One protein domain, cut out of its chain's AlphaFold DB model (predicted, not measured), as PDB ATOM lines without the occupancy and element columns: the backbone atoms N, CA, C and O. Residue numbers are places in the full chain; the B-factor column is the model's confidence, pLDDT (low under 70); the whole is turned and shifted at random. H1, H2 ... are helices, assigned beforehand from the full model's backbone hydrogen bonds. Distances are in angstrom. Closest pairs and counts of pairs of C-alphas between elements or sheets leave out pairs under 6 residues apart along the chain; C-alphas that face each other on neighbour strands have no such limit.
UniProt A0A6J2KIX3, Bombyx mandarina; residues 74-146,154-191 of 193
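Overview. This is residues 74 to 146 and 154 to 191 of the 193 residues of a protein of Bombyx mandarina (UniProt A0A6J2KIX3). There is little regular structure: a loose, elongated body, mostly loops, in which short H3 sits between H2 and one end of H4, and H4 points along the long axis. The loop of residues 154 to 171 runs back past H4. The 111 printed residues include H1 to H4 in order, no named strand; class all helix, 39 residues in named elements. Radius of gyration of the C-alphas is 17.0 A; spans 55 by 30 by 23 A.

Arrangement. H4, residues 172 to 185, touches H3, residues 128 to 133, with residues 173 to 174 alone; the closest C-alphas, of Asp 132 and Ser 173, are 5.6 A apart, a steep tilt of 54 degrees, the same way. H2, residues 111 to 124, touches H3 with residues 116 to 121 alone; closest C-alphas Ala 117 and Leu 129, 5.7 A, a steep tilt of 61 degrees, opposite ways. H1, residues 86 to 90, is close but not clearly touching H2, closest C-alphas Met 89 and Leu 123, 7.5 A. H2 and H4 are apart. Every O i to N i+4 pair is within hydrogen-bond range in H1 and H4, 5 of 10 in H2, 1 of 2 in H3.

Along the chain. H4 spans 19.7 A, ending at C-alpha 185 (49.565, -25.160, 3.024); H2 spans 21.0 A. H3 spans 8.6 A; H1 spans 6.4 A from C-alpha 86 (18.157, -30.857, -13.078).

Size, cuts and confidence. The farthest C-alphas, Asn 83 and Glu 157, are 54.8 A apart. Residues 147 to 153 are not printed; C-alphas 146 and 154 are 18.7 A apart. H1 to H2 is a long link. Residues 74 to 83 and 89 have pLDDT under 70.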
ATOM      1  N   HIS A  74      43.983 -33.805 -21.962       65.81
ATOM      2  CA  HIS A  74      43.109 -34.174 -23.072       65.81
ATOM      3  C   HIS A  74      41.778 -33.440 -22.920       65.81
ATOM      4  O   HIS A  74      41.037 -33.674 -21.964       65.81
ATOM      5  N   TYR A  75      41.477 -32.559 -23.870       67.00
ATOM      6  CA  TYR A  75      40.172 -31.922 -23.957       67.00
ATOM      7  C   TYR A  75      39.107 -32.985 -24.245       67.00
ATOM      8  O   TYR A  75      39.181 -33.706 -25.240       67.00
ATOM      9  N   VAL A  76      38.128 -33.097 -23.346       66.75
ATOM     10  CA  VAL A  76      37.005 -34.044 -23.459       66.75
ATOM     11  C   VAL A  76      35.694 -33.362 -23.854       66.75
ATOM     12  O   VAL A  76      34.698 -34.058 -24.054       66.75
ATOM     13  N   GLY A  77      35.691 -32.031 -23.984       63.22
ATOM     14  CA  GLY A  77      34.504 -31.252 -24.319       63.22
ATOM     15  C   GLY A  77      34.039 -31.451 -25.764       63.22
ATOM     16  O   GLY A  77      34.793 -31.857 -26.648       63.22
ATOM     17  N   GLY A  78      32.757 -31.196 -26.000       61.28
ATOM     18  CA  GLY A  78      32.125 -31.230 -27.316       61.28
ATOM     19  C   GLY A  78      30.940 -30.268 -27.350       61.28
ATOM     20  O   GLY A  78      30.410 -29.913 -26.303       61.28
ATOM     21  N   MET A  79      30.529 -29.838 -28.546       56.94
ATOM     22  CA  MET A  79      29.463 -28.833 -28.722       56.94
ATOM     23  C   MET A  79      28.058 -29.330 -28.336       56.94
ATOM     24  O   MET A  79      27.151 -28.520 -28.188       56.94
ATOM     25  N   GLY A  80      27.863 -30.641 -28.171       57.91
ATOM     26  CA  GLY A  80      26.592 -31.235 -27.759       57.91
ATOM     27  C   GLY A  80      26.690 -31.813 -26.353       57.91
ATOM     28  O   GLY A  80      27.173 -32.933 -26.186       57.91
ATOM     29  N   GLY A  81      26.235 -31.059 -25.355       57.53
ATOM     30  CA  GLY A  81      25.870 -31.639 -24.065       57.53
ATOM     31  C   GLY A  81      24.579 -32.432 -24.234       57.53
ATOM     32  O   GLY A  81      23.647 -31.953 -24.880       57.53
ATOM     33  N   GLY A  82      24.520 -33.645 -23.684       63.09
ATOM     34  CA  GLY A  82      23.239 -34.325 -23.505       63.09
ATOM     35  C   GLY A  82      22.295 -33.456 -22.669       63.09
ATOM     36  O   GLY A  82      22.744 -32.577 -21.930       63.09
ATOM     37  N   ASN A  83      20.985 -33.679 -22.790       69.94
ATOM     38  CA  ASN A  83      20.012 -32.953 -21.978       69.94
ATOM     39  C   ASN A  83      20.122 -33.448 -20.527       69.94
ATOM     40  O   ASN A  83      19.575 -34.498 -20.185       69.94
ATOM     41  N   LEU A  84      20.917 -32.753 -19.712       76.50
ATOM     42  CA  LEU A  84      21.127 -33.106 -18.315       76.50
ATOM     43  C   LEU A  84      19.853 -32.831 -17.521       76.50
ATOM     44  O   LEU A  84      19.288 -31.742 -17.592       76.50
ATOM     45  N   SER A  85      19.418 -33.809 -16.732       79.94
ATOM     46  CA  SER A  85      18.344 -33.593 -15.769       79.94
ATOM     47  C   SER A  85      18.808 -32.639 -14.668       79.94
ATOM     48  O   SER A  85      19.954 -32.711 -14.226       79.94
ATOM     49  N   GLU A  86      17.902 -31.798 -14.179       75.00
ATOM     50  CA  GLU A  86      18.157 -30.857 -13.078       75.00
ATOM     51  C   GLU A  86      18.697 -31.577 -11.825       75.00
ATOM     52  O   GLU A  86      19.633 -31.112 -11.182       75.00
ATOM     53  N   GLU A  87      18.221 -32.796 -11.553       76.25
ATOM     54  CA  GLU A  87      18.755 -33.667 -10.495       76.25
ATOM     55  C   GLU A  87      20.258 -33.952 -10.661       76.25
ATOM     56  O   GLU A  87      21.019 -33.870  -9.697       76.25
ATOM     57  N   ILE A  88      20.719 -34.223 -11.887       75.81
ATOM     58  CA  ILE A  88      22.138 -34.477 -12.178       75.81
ATOM     59  C   ILE A  88      22.955 -33.192 -11.996       75.81
ATOM     60  O   ILE A  88      24.084 -33.257 -11.517       75.81
ATOM     61  N   MET A  89      22.385 -32.030 -12.330       68.38
ATOM     62  CA  MET A  89      23.053 -30.733 -12.170       68.38
ATOM     63  C   MET A  89      23.297 -30.364 -10.703       68.38
ATOM     64  O   MET A  89      24.298 -29.719 -10.397       68.38
ATOM     65  N   HIS A  90      22.407 -30.773  -9.796       73.94
ATOM     66  CA  HIS A  90      22.494 -30.440  -8.370       73.94
ATOM     67  C   HIS A  90      23.096 -31.549  -7.496       73.94
ATOM     68  O   HIS A  90      23.372 -31.320  -6.316       73.94
ATOM     69  N   THR A  91      23.319 -32.747  -8.040       81.19
ATOM     70  CA  THR A  91      23.852 -33.872  -7.264       81.19
ATOM     71  C   THR A  91      25.360 -33.746  -7.052       81.19
ATOM     72  O   THR A  91      26.142 -33.706  -8.000       81.19
ATOM     73  N   ASN A  92      25.794 -33.782  -5.789       83.00
ATOM     74  CA  ASN A  92      27.203 -33.949  -5.441       83.00
ATOM     75  C   ASN A  92      27.573 -35.441  -5.460       83.00
ATOM     76  O   ASN A  92      27.288 -36.167  -4.510       83.00
ATOM     77  N   ASN A  93      28.235 -35.892  -6.525       88.25
ATOM     78  CA  ASN A  93      28.687 -37.278  -6.672       88.25
ATOM     79  C   ASN A  93      30.123 -37.493  -6.155       88.25
ATOM     80  O   ASN A  93      30.868 -38.331  -6.675       88.25
ATOM     81  N   TYR A  94      30.539 -36.718  -5.147       92.75
ATOM     82  CA  TYR A  94      31.862 -36.846  -4.552       92.75
ATOM     83  C   TYR A  94      32.094 -38.254  -3.995       92.75
ATOM     84  O   TYR A  94      31.493 -38.678  -3.007       92.75
ATOM     85  N   SER A  95      33.009 -38.975  -4.635       93.25
ATOM     86  CA  SER A  95      33.360 -40.353  -4.312       93.25
ATOM     87  C   SER A  95      34.852 -40.545  -4.596       93.25
ATOM     88  O   SER A  95      35.239 -41.009  -5.677       93.25
ATOM     89  N   PRO A  96      35.727 -40.111  -3.665       93.12
ATOM     90  CA  PRO A  96      37.157 -40.089  -3.903       93.12
ATOM     91  C   PRO A  96      37.700 -41.512  -4.031       93.12
ATOM     92  O   PRO A  96      37.470 -42.377  -3.185       93.12
ATOM     93  N   VAL A  97      38.472 -41.743  -5.087       90.88
ATOM     94  CA  VAL A  97      39.156 -43.011  -5.327       90.88
ATOM     95  C   VAL A  97      40.559 -42.915  -4.726       90.88
ATOM     96  O   VAL A  97      41.315 -42.013  -5.102       90.88
ATOM     97  N   PRO A  98      40.961 -43.837  -3.831       89.25
ATOM     98  CA  PRO A  98      42.288 -43.804  -3.224       89.25
ATOM     99  C   PRO A  98      43.404 -43.711  -4.274       89.25
ATOM    100  O   PRO A  98      43.482 -44.532  -5.183       89.25
ATOM    101  N   GLY A  99      44.282 -42.712  -4.157       86.62
ATOM    102  CA  GLY A  99      45.426 -42.529  -5.057       86.62
ATOM    103  C   GLY A  99      45.145 -41.767  -6.360       86.62
ATOM    104  O   GLY A  99      46.105 -41.414  -7.057       86.62
ATOM    105  N   ALA A 100      43.882 -41.484  -6.695       89.50
ATOM    106  CA  ALA A 100      43.526 -40.689  -7.868       89.50
ATOM    107  C   ALA A 100      43.951 -39.221  -7.685       89.50
ATOM    108  O   ALA A 100      43.632 -38.589  -6.683       89.50
ATOM    109  N   GLY A 101      44.696 -38.670  -8.649       89.56
ATOM    110  CA  GLY A 101      45.173 -37.280  -8.598       89.56
ATOM    111  C   GLY A 101      46.281 -36.999  -7.572       89.56
ATOM    112  O   GLY A 101      46.780 -35.869  -7.516       89.56
ATOM    113  N   GLU A 102      46.678 -38.004  -6.784       88.94
ATOM    114  CA  GLU A 102      47.764 -37.906  -5.804       88.94
ATOM    115  C   GLU A 102      49.099 -37.626  -6.483       88.94
ATOM    116  O   GLU A 102      49.409 -38.191  -7.538       88.94
ATOM    117  N   GLY A 103      49.894 -36.742  -5.881       87.00
ATOM    118  CA  GLY A 103      51.155 -36.288  -6.455       87.00
ATOM    119  C   GLY A 103      50.983 -35.547  -7.786       87.00
ATOM    120  O   GLY A 103      51.921 -35.486  -8.576       87.00
ATOM    121  N   GLY A 104      49.786 -35.023  -8.074       84.69
ATOM    122  CA  GLY A 104      49.490 -34.357  -9.345       84.69
ATOM    123  C   GLY A 104      49.423 -35.302 -10.546       84.69
ATOM    124  O   GLY A 104      49.497 -34.843 -11.682       84.69
ATOM    125  N   ARG A 105      49.296 -36.615 -10.319       82.19
ATOM    126  CA  ARG A 105      49.213 -37.604 -11.399       82.19
ATOM    127  C   ARG A 105      47.900 -37.476 -12.182       82.19
ATOM    128  O   ARG A 105      46.865 -37.179 -11.583       82.19
ATOM    129  N   PRO A 106      47.913 -37.758 -13.495       83.31
ATOM    130  CA  PRO A 106      46.697 -37.754 -14.295       83.31
ATOM    131  C   PRO A 106      45.736 -38.855 -13.835       83.31
ATOM    132  O   PRO A 106      46.148 -39.964 -13.486       83.31
ATOM    133  N   VAL A 107      44.439 -38.559 -13.879       85.69
ATOM    134  CA  VAL A 107      43.369 -39.540 -13.669       85.69
ATOM    135  C   VAL A 107      42.874 -39.977 -15.039       85.69
ATOM    136  O   VAL A 107      42.367 -39.158 -15.800       85.69
ATOM    137  N   GLN A 108      43.039 -41.257 -15.373       81.31
ATOM    138  CA  GLN A 108      42.508 -41.793 -16.627       81.31
ATOM    139  C   GLN A 108      41.054 -42.220 -16.440       81.31
ATOM    140  O   GLN A 108      40.681 -42.773 -15.412       81.31
ATOM    141  N   LEU A 109      40.217 -41.961 -17.432       82.31
ATOM    142  CA  LEU A 109      38.830 -42.404 -17.413       82.31
ATOM    143  C   LEU A 109      38.682 -43.677 -18.239       82.31
ATOM    144  O   LEU A 109      39.338 -43.849 -19.267       82.31
ATOM    145  N   SER A 110      37.804 -44.574 -17.802       84.94
ATOM    146  CA  SER A 110      37.378 -45.691 -18.639       84.94
ATOM    147  C   SER A 110      36.551 -45.185 -19.832       84.94
ATOM    148  O   SER A 110      35.933 -44.121 -19.751       84.94
ATOM    149  N   PRO A 111      36.447 -45.958 -20.930       82.00
ATOM    150  CA  PRO A 111      35.646 -45.559 -22.087       82.00
ATOM    151  C   PRO A 111      34.183 -45.219 -21.764       82.00
ATOM    152  O   PRO A 111      33.605 -44.352 -22.408       82.00
ATOM    153  N   ARG A 112      33.590 -45.867 -20.749       84.12
ATOM    154  CA  ARG A 112      32.220 -45.571 -20.295       84.12
ATOM    155  C   ARG A 112      32.134 -44.216 -19.595       84.12
ATOM    156  O   ARG A 112      31.212 -43.452 -19.837       84.12
ATOM    157  N   GLU A 113      33.122 -43.909 -18.766       86.94
ATOM    158  CA  GLU A 113      33.184 -42.662 -17.999       86.94
ATOM    159  C   GLU A 113      33.503 -41.450 -18.871       86.94
ATOM    160  O   GLU A 113      33.145 -40.338 -18.502       86.94
ATOM    161  N   LEU A 114      34.138 -41.641 -20.032       85.25
ATOM    162  CA  LEU A 114      34.373 -40.556 -20.990       85.25
ATOM    163  C   LEU A 114      33.071 -39.928 -21.499       85.25
ATOM    164  O   LEU A 114      33.055 -38.731 -21.773       85.25
ATOM    165  N   ILE A 115      31.995 -40.713 -21.610       84.56
ATOM    166  CA  ILE A 115      30.678 -40.221 -22.035       84.56
ATOM    167  C   ILE A 115      30.135 -39.272 -20.966       84.56
ATOM    168  O   ILE A 115      29.930 -38.094 -21.241       84.56
ATOM    169  N   THR A 116      30.035 -39.751 -19.723       86.00
ATOM    170  CA  THR A 116      29.584 -38.948 -18.578       86.00
ATOM    171  C   THR A 116      30.475 -37.728 -18.352       86.00
ATOM    172  O   THR A 116      29.982 -36.639 -18.093       86.00
ATOM    173  N   ALA A 117      31.796 -37.868 -18.483       87.81
ATOM    174  CA  ALA A 117      32.718 -36.747 -18.337       87.81
ATOM    175  C   ALA A 117      32.503 -35.662 -19.395       87.81
ATOM    176  O   ALA A 117      32.632 -34.487 -19.071       87.81
ATOM    177  N   ARG A 118      32.176 -36.035 -20.640       86.62
ATOM    178  CA  ARG A 118      31.850 -35.083 -21.710       86.62
ATOM    179  C   ARG A 118      30.535 -34.360 -21.437       86.62
ATOM    180  O   ARG A 118      30.463 -33.158 -21.653       86.62
ATOM    181  N   GLU A 119      29.526 -35.080 -20.960       85.56
ATOM    182  CA  GLU A 119      28.229 -34.504 -20.591       85.56
ATOM    183  C   GLU A 119      28.365 -33.533 -19.416       85.56
ATOM    184  O   GLU A 119      27.914 -32.399 -19.508       85.56
ATOM    185  N   LEU A 120      29.069 -33.929 -18.352       86.81
ATOM    186  CA  LEU A 120      29.312 -33.077 -17.184       86.81
ATOM    187  C   LEU A 120      30.238 -31.891 -17.485       86.81
ATOM    188  O   LEU A 120      30.186 -30.881 -16.787       86.81
ATOM    189  N   TYR A 121      31.074 -31.979 -18.524       87.56
ATOM    190  CA  TYR A 121      31.969 -30.889 -18.911       87.56
ATOM    191  C   TYR A 121      31.205 -29.602 -19.237       87.56
ATOM    192  O   TYR A 121      31.718 -28.516 -18.983       87.56
ATOM    193  N   THR A 122      29.987 -29.691 -19.781       84.75
ATOM    194  CA  THR A 122      29.210 -28.504 -20.171       84.75
ATOM    195  C   THR A 122      28.746 -27.667 -18.981       84.75
ATOM    196  O   THR A 122      28.487 -26.481 -19.159       84.75
ATOM    197  N   LEU A 123      28.690 -28.244 -17.774       84.75
ATOM    198  CA  LEU A 123      28.238 -27.549 -16.567       84.75
ATOM    199  C   LEU A 123      29.262 -26.532 -16.056       84.75
ATOM    200  O   LEU A 123      28.908 -25.396 -15.759       84.75
ATOM    201  N   HIS A 124      30.532 -26.934 -15.958       85.88
ATOM    202  CA  HIS A 124      31.583 -26.109 -15.348       85.88
ATOM    203  C   HIS A 124      32.806 -25.887 -16.261       85.88
ATOM    204  O   HIS A 124      33.782 -25.265 -15.854       85.88
ATOM    205  N   SER A 125      32.778 -26.369 -17.509       88.50
ATOM    206  CA  SER A 125      33.886 -26.272 -18.480       88.50
ATOM    207  C   SER A 125      35.202 -26.922 -18.027       88.50
ATOM    208  O   SER A 125      36.273 -26.621 -18.553       88.50
ATOM    209  N   TYR A 126      35.124 -27.852 -17.077       89.25
ATOM    210  CA  TYR A 126      36.201 -28.746 -16.666       89.25
ATOM    211  C   TYR A 126      35.624 -30.110 -16.263       89.25
ATOM    212  O   TYR A 126      34.415 -30.295 -16.141       89.25
ATOM    213  N   ASN A 127      36.492 -31.105 -16.067       91.00
ATOM    214  CA  ASN A 127      36.064 -32.477 -15.800       91.00
ATOM    215  C   ASN A 127      35.709 -32.699 -14.317       91.00
ATOM    216  O   ASN A 127      36.554 -33.103 -13.512       91.00
ATOM    217  N   ILE A 128      34.448 -32.449 -13.969       91.50
ATOM    218  CA  ILE A 128      33.918 -32.616 -12.605       91.50
ATOM    219  C   ILE A 128      33.966 -34.078 -12.174       91.50
ATOM    220  O   ILE A 128      34.377 -34.354 -11.056       91.50
ATOM    221  N   LEU A 129      33.672 -35.023 -13.077       91.56
ATOM    222  CA  LEU A 129      33.755 -36.458 -12.780       91.56
ATOM    223  C   LEU A 129      35.144 -36.850 -12.259       91.56
ATOM    224  O   LEU A 129      35.274 -37.654 -11.338       91.56
ATOM    225  N   VAL A 130      36.195 -36.287 -12.860       92.69
ATOM    226  CA  VAL A 130      37.569 -36.469 -12.383       92.69
ATOM    227  C   VAL A 130      37.777 -35.748 -11.058       92.69
ATOM    228  O   VAL A 130      38.346 -36.343 -10.145       92.69
ATOM    229  N   SER A 131      37.314 -34.501 -10.928       94.38
ATOM    230  CA  SER A 131      37.426 -33.748  -9.675       94.38
ATOM    231  C   SER A 131      36.787 -34.490  -8.499       94.38
ATOM    232  O   SER A 131      37.416 -34.605  -7.454       94.38
ATOM    233  N   ASP A 132      35.607 -35.073  -8.666       94.50
ATOM    234  CA  ASP A 132      34.864 -35.764  -7.607       94.50
ATOM    235  C   ASP A 132      35.534 -37.061  -7.137       94.50
ATOM    236  O   ASP A 132      35.306 -37.524  -6.020       94.50
ATOM    237  N   ARG A 133      36.407 -37.635  -7.971       93.38
ATOM    238  CA  ARG A 133      37.217 -38.817  -7.640       93.38
ATOM    239  C   ARG A 133      38.540 -38.477  -6.986       93.38
ATOM    240  O   ARG A 133      39.201 -39.369  -6.458       93.38
ATOM    241  N   ILE A 134      38.965 -37.224  -7.059       94.81
ATOM    242  CA  ILE A 134      40.214 -36.773  -6.466       94.81
ATOM    243  C   ILE A 134      39.925 -36.275  -5.054       94.81
ATOM    244  O   ILE A 134      39.111 -35.371  -4.858       94.81
ATOM    245  N   ALA A 135      40.657 -36.809  -4.080       95.19
ATOM    246  CA  ALA A 135      40.528 -36.401  -2.690       95.19
ATOM    247  C   ALA A 135      40.700 -34.879  -2.509       95.19
ATOM    248  O   ALA A 135      41.535 -34.229  -3.151       95.19
ATOM    249  N   ILE A 136      39.909 -34.303  -1.605       96.31
ATOM    250  CA  ILE A 136      39.990 -32.886  -1.215       96.31
ATOM    251  C   ILE A 136      41.380 -32.536  -0.663       96.31
ATOM    252  O   ILE A 136      41.907 -31.464  -0.940       96.31
ATOM    253  N   ASN A 137      41.999 -33.455   0.076       95.25
ATOM    254  CA  ASN A 137      43.301 -33.286   0.722       95.25
ATOM    255  C   ASN A 137      44.461 -33.928  -0.062       95.25
ATOM    256  O   ASN A 137      45.445 -34.358   0.542       95.25
ATOM    257  N   ARG A 138      44.366 -34.007  -1.397       94.38
ATOM    258  CA  ARG A 138      45.410 -34.640  -2.216       94.38
ATOM    259  C   ARG A 138      46.786 -33.995  -2.040       94.38
ATOM    260  O   ARG A 138      46.926 -32.767  -1.971       94.38
ATOM    261  N   SER A 139      47.826 -34.814  -2.096       90.50
ATOM    262  CA  SER A 139      49.208 -34.340  -2.119       90.50
ATOM    263  C   SER A 139      49.598 -33.789  -3.499       90.50
ATOM    264  O   SER A 139      49.117 -34.243  -4.542       90.50
ATOM    265  N   LEU A 140      50.500 -32.805  -3.516       90.12
ATOM    266  CA  LEU A 140      51.179 -32.343  -4.728       90.12
ATOM    267  C   LEU A 140      52.691 -32.328  -4.482       90.12
ATOM    268  O   LEU A 140      53.103 -31.995  -3.372       90.12
ATOM    269  N   PRO A 141      53.514 -32.658  -5.491       89.31
ATOM    270  CA  PRO A 141      54.955 -32.490  -5.400       89.31
ATOM    271  C   PRO A 141      55.311 -31.001  -5.396       89.31
ATOM    272  O   PRO A 141      54.615 -30.177  -5.994       89.31
ATOM    273  N   ASP A 142      56.429 -30.665  -4.760       88.56
ATOM    274  CA  ASP A 142      56.984 -29.318  -4.820       88.56
ATOM    275  C   ASP A 142      57.641 -29.087  -6.189       88.56
ATOM    276  O   ASP A 142      58.689 -29.663  -6.490       88.56
ATOM    277  N   MET A 143      57.017 -28.256  -7.025       85.88
ATOM    278  CA  MET A 143      57.518 -27.909  -8.360       85.88
ATOM    279  C   MET A 143      58.413 -26.660  -8.374       85.88
ATOM    280  O   MET A 143      58.831 -26.240  -9.449       85.88
ATOM    281  N   ARG A 144      58.706 -26.053  -7.216       87.12
ATOM    282  CA  ARG A 144      59.581 -24.876  -7.130       87.12
ATOM    283  C   ARG A 144      61.021 -25.220  -7.528       87.12
ATOM    284  O   ARG A 144      61.472 -26.346  -7.311       87.12
ATOM    285  N   SER A 145      61.741 -24.236  -8.073       91.69
ATOM    286  CA  SER A 145      63.189 -24.322  -8.293       91.69
ATOM    287  C   SER A 145      63.941 -24.393  -6.964       91.69
ATOM    288  O   SER A 145      63.442 -23.943  -5.929       91.69
ATOM    289  N   ASP A 146      65.170 -24.908  -6.991       91.75
ATOM    290  CA  ASP A 146      65.983 -25.021  -5.775       91.75
ATOM    291  C   ASP A 146      66.274 -23.654  -5.144       91.75
ATOM    292  O   ASP A 146      66.217 -23.524  -3.923       91.75
ATOM    293  N   ASP A 154      61.292 -15.321   8.031       94.50
ATOM    294  CA  ASP A 154      60.859 -15.328   9.424       94.50
ATOM    295  C   ASP A 154      59.331 -15.246   9.473       94.50
ATOM    296  O   ASP A 154      58.733 -14.230   9.125       94.50
ATOM    297  N   THR A 155      58.682 -16.344   9.856       91.50
ATOM    298  CA  THR A 155      57.220 -16.422   9.898       91.50
ATOM    299  C   THR A 155      56.595 -15.592  11.013       91.50
ATOM    300  O   THR A 155      55.396 -15.347  10.939       91.50
ATOM    301  N   GLU A 156      57.354 -15.180  12.031       92.50
ATOM    302  CA  GLU A 156      56.835 -14.364  13.137       92.50
ATOM    303  C   GLU A 156      56.740 -12.879  12.764       92.50
ATOM    304  O   GLU A 156      55.855 -12.175  13.247       92.50
ATOM    305  N   GLU A 157      57.601 -12.412  11.855       95.25
ATOM    306  CA  GLU A 157      57.589 -11.031  11.357       95.25
ATOM    307  C   GLU A 157      56.610 -10.815  10.191       95.25
ATOM    308  O   GLU A 157      56.297  -9.675   9.828       95.25
ATOM    309  N   LEU A 158      56.113 -11.896   9.580       95.88
ATOM    310  CA  LEU A 158      55.180 -11.797   8.462       95.88
ATOM    311  C   LEU A 158      53.788 -11.332   8.930       95.88
ATOM    312  O   LEU A 158      53.261 -11.820   9.933       95.88
ATOM    313  N   PRO A 159      53.133 -10.429   8.180       96.38
ATOM    314  CA  PRO A 159      51.784  -9.999   8.505       96.38
ATOM    315  C   PRO A 159      50.784 -11.143   8.316       96.38
ATOM    316  O   PRO A 159      50.914 -11.978   7.418       96.38
ATOM    317  N   THR A 160      49.727 -11.132   9.127       96.94
ATOM    318  CA  THR A 160      48.588 -12.033   8.923       96.94
ATOM    319  C   THR A 160      47.816 -11.668   7.652       96.94
ATOM    320  O   THR A 160      47.777 -10.510   7.229       96.94
ATOM    321  N   ALA A 161      47.172 -12.661   7.048       96.00
ATOM    322  CA  ALA A 161      46.398 -12.535   5.825       96.00
ATOM    323  C   ALA A 161      44.998 -13.137   5.998       96.00
ATOM    324  O   ALA A 161      44.826 -14.206   6.587       96.00
ATOM    325  N   SER A 162      43.999 -12.463   5.432       96.44
ATOM    326  CA  SER A 162      42.646 -12.998   5.259       96.44
ATOM    327  C   SER A 162      42.496 -13.521   3.834       96.44
ATOM    328  O   SER A 162      42.818 -12.819   2.874       96.44
ATOM    329  N   VAL A 163      41.991 -14.744   3.684       96.31
ATOM    330  CA  VAL A 163      41.764 -15.364   2.373       96.31
ATOM    331  C   VAL A 163      40.286 -15.253   2.021       96.31
ATOM    332  O   VAL A 163      39.444 -15.879   2.657       96.31
ATOM    333  N   ILE A 164      39.969 -14.458   1.001       96.50
ATOM    334  CA  ILE A 164      38.595 -14.248   0.530       96.50
ATOM    335  C   ILE A 164      38.391 -15.068  -0.745       96.50
ATOM    336  O   ILE A 164      39.058 -14.829  -1.750       96.50
ATOM    337  N   ILE A 165      37.465 -16.030  -0.709       96.81
ATOM    338  CA  ILE A 165      37.111 -16.875  -1.858       96.81
ATOM    339  C   ILE A 165      35.714 -16.484  -2.331       96.81
ATOM    340  O   ILE A 165      34.719 -16.789  -1.676       96.81
ATOM    341  N   VAL A 166      35.641 -15.816  -3.478       97.31
ATOM    342  CA  VAL A 166      34.375 -15.511  -4.154       97.31
ATOM    343  C   VAL A 166      34.079 -16.635  -5.138       97.31
ATOM    344  O   VAL A 166      34.933 -16.978  -5.952       97.31
ATOM    345  N   PHE A 167      32.882 -17.210  -5.072       96.12
ATOM    346  CA  PHE A 167      32.458 -18.283  -5.966       96.12
ATOM    347  C   PHE A 167      31.035 -18.032  -6.470       96.12
ATOM    348  O   PHE A 167      30.223 -17.403  -5.794       96.12
ATOM    349  N   HIS A 168      30.731 -18.542  -7.659       94.06
ATOM    350  CA  HIS A 168      29.388 -18.544  -8.228       94.06
ATOM    351  C   HIS A 168      29.197 -19.854  -8.983       94.06
ATOM    352  O   HIS A 168      29.931 -20.111  -9.934       94.06
ATOM    353  N   ASN A 169      28.228 -20.672  -8.562       89.75
ATOM    354  CA  ASN A 169      27.969 -21.997  -9.135       89.75
ATOM    355  C   ASN A 169      29.262 -22.812  -9.334       89.75
ATOM    356  O   ASN A 169      29.498 -23.374 -10.398       89.75
ATOM    357  N   GLU A 170      30.136 -22.828  -8.325       92.88
ATOM    358  CA  GLU A 170      31.377 -23.609  -8.348       92.88
ATOM    359  C   GLU A 170      31.086 -25.053  -7.927       92.88
ATOM    360  O   GLU A 170      30.255 -25.285  -7.045       92.88
ATOM    361  N   ALA A 171      31.764 -26.033  -8.534       92.56
ATOM    362  CA  ALA A 171      31.573 -27.420  -8.135       92.56
ATOM    363  C   ALA A 171      32.069 -27.632  -6.695       92.56
ATOM    364  O   ALA A 171      33.097 -27.103  -6.265       92.56
ATOM    365  N   TRP A 172      31.355 -28.454  -5.930       93.50
ATOM    366  CA  TRP A 172      31.676 -28.651  -4.517       93.50
ATOM    367  C   TRP A 172      33.093 -29.208  -4.306       93.50
ATOM    368  O   TRP A 172      33.834 -28.732  -3.444       93.50
ATOM    369  N   SER A 173      33.510 -30.184  -5.121       94.94
ATOM    370  CA  SER A 173      34.822 -30.822  -4.985       94.94
ATOM    371  C   SER A 173      35.987 -29.884  -5.311       94.94
ATOM    372  O   SER A 173      37.046 -29.990  -4.686       94.94
ATOM    373  N   THR A 174      35.820 -28.952  -6.255       94.69
ATOM    374  CA  THR A 174      36.841 -27.946  -6.586       94.69
ATOM    375  C   THR A 174      36.921 -26.883  -5.500       94.69
ATOM    376  O   THR A 174      38.014 -26.643  -4.983       94.69
ATOM    377  N   LEU A 175      35.781 -26.325  -5.083       96.19
ATOM    378  CA  LEU A 175      35.712 -25.322  -4.019       96.19
ATOM    379  C   LEU A 175      36.320 -25.847  -2.714       96.19
ATOM    380  O   LEU A 175      37.201 -25.213  -2.128       96.19
ATOM    381  N   MET A 176      35.908 -27.042  -2.286       97.31
ATOM    382  CA  MET A 176      36.386 -27.628  -1.037       97.31
ATOM    383  C   MET A 176      37.882 -27.955  -1.093       97.31
ATOM    384  O   MET A 176      38.598 -27.778  -0.107       97.31
ATOM    385  N   ARG A 177      38.399 -28.372  -2.257       96.69
ATOM    386  CA  ARG A 177      39.840 -28.581  -2.460       96.69
ATOM    387  C   ARG A 177      40.630 -27.275  -2.376       96.69
ATOM    388  O   ARG A 177      41.736 -27.288  -1.839       96.69
ATOM    389  N   THR A 178      40.077 -26.164  -2.856       97.12
ATOM    390  CA  THR A 178      40.684 -24.832  -2.706       97.12
ATOM    391  C   THR A 178      40.772 -24.441  -1.235       97.12
ATOM    392  O   THR A 178      41.861 -24.125  -0.758       97.12
ATOM    393  N   ILE A 179      39.666 -24.555  -0.491       97.12
ATOM    394  CA  ILE A 179      39.626 -24.259   0.951       97.12
ATOM    395  C   ILE A 179      40.630 -25.135   1.708       97.12
ATOM    396  O   ILE A 179      41.465 -24.629   2.455       97.12
ATOM    397  N   MET A 180      40.613 -26.450   1.471       97.19
ATOM    398  CA  MET A 180      41.525 -27.371   2.151       97.19
ATOM    399  C   MET A 180      42.992 -27.099   1.802       97.19
ATOM    400  O   MET A 180      43.863 -27.229   2.658       97.19
ATOM    401  N   SER A 181      43.287 -26.692   0.565       96.50
ATOM    402  CA  SER A 181      44.646 -26.309   0.176       96.50
ATOM    403  C   SER A 181      45.139 -25.094   0.956       96.50
ATOM    404  O   SER A 181      46.298 -25.085   1.360       96.50
ATOM    405  N   VAL A 182      44.284 -24.093   1.181       96.56
ATOM    406  CA  VAL A 182      44.625 -22.915   1.992       96.56
ATOM    407  C   VAL A 182      44.928 -23.339   3.427       96.56
ATOM    408  O   VAL A 182      45.986 -23.008   3.951       96.56
ATOM    409  N   LEU A 183      44.050 -24.135   4.038       95.31
ATOM    410  CA  LEU A 183      44.214 -24.571   5.428       95.31
ATOM    411  C   LEU A 183      45.455 -25.450   5.640       95.31
ATOM    412  O   LEU A 183      46.116 -25.342   6.667       95.31
ATOM    413  N   MET A 184      45.778 -26.320   4.680       95.44
ATOM    414  CA  MET A 184      46.876 -27.285   4.814       95.44
ATOM    415  C   MET A 184      48.247 -26.739   4.407       95.44
ATOM    416  O   MET A 184      49.258 -27.348   4.751       95.44
ATOM    417  N   ARG A 185      48.305 -25.664   3.611       95.00
ATOM    418  CA  ARG A 185      49.565 -25.160   3.024       95.00
ATOM    419  C   ARG A 185      49.933 -23.745   3.448       95.00
ATOM    420  O   ARG A 185      50.981 -23.262   3.029       95.00
ATOM    421  N   SER A 186      49.113 -23.114   4.275       95.00
ATOM    422  CA  SER A 186      49.429 -21.832   4.895       95.00
ATOM    423  C   SER A 186      49.753 -22.042   6.377       95.00
ATOM    424  O   SER A 186      49.030 -22.778   7.054       95.00
ATOM    425  N   PRO A 187      50.813 -21.411   6.916       95.12
ATOM    426  CA  PRO A 187      51.079 -21.423   8.351       95.12
ATOM    427  C   PRO A 187      49.888 -20.856   9.133       95.12
ATOM    428  O   PRO A 187      49.409 -19.767   8.823       95.12
ATOM    429  N   GLN A 188      49.423 -21.575  10.160       93.12
ATOM    430  CA  GLN A 188      48.216 -21.202  10.913       93.12
ATOM    431  C   GLN A 188      48.320 -19.819  11.572       93.12
ATOM    432  O   GLN A 188      47.335 -19.093  11.589       93.12
ATOM    433  N   LEU A 189      49.514 -19.431  12.044       94.00
ATOM    434  CA  LEU A 189      49.776 -18.115  12.643       94.00
ATOM    435  C   LEU A 189      49.489 -16.955  11.676       94.00
ATOM    436  O   LEU A 189      49.109 -15.871  12.106       94.00
ATOM    437  N   LEU A 190      49.658 -17.188  10.372       95.88
ATOM    438  CA  LEU A 190      49.488 -16.167   9.342       95.88
ATOM    439  C   LEU A 190      48.060 -16.102   8.805       95.88
ATOM    440  O   LEU A 190      47.731 -15.158   8.095       95.88
ATOM    441  N   LEU A 191      47.203 -17.074   9.121       95.44
ATOM    442  CA  LEU A 191      45.807 -17.052   8.701       95.44
ATOM    443  C   LEU A 191      44.962 -16.311   9.733       95.44
ATOM    444  O   LEU A 191      44.773 -16.764  10.861       95.44
TER     445      LEU A 191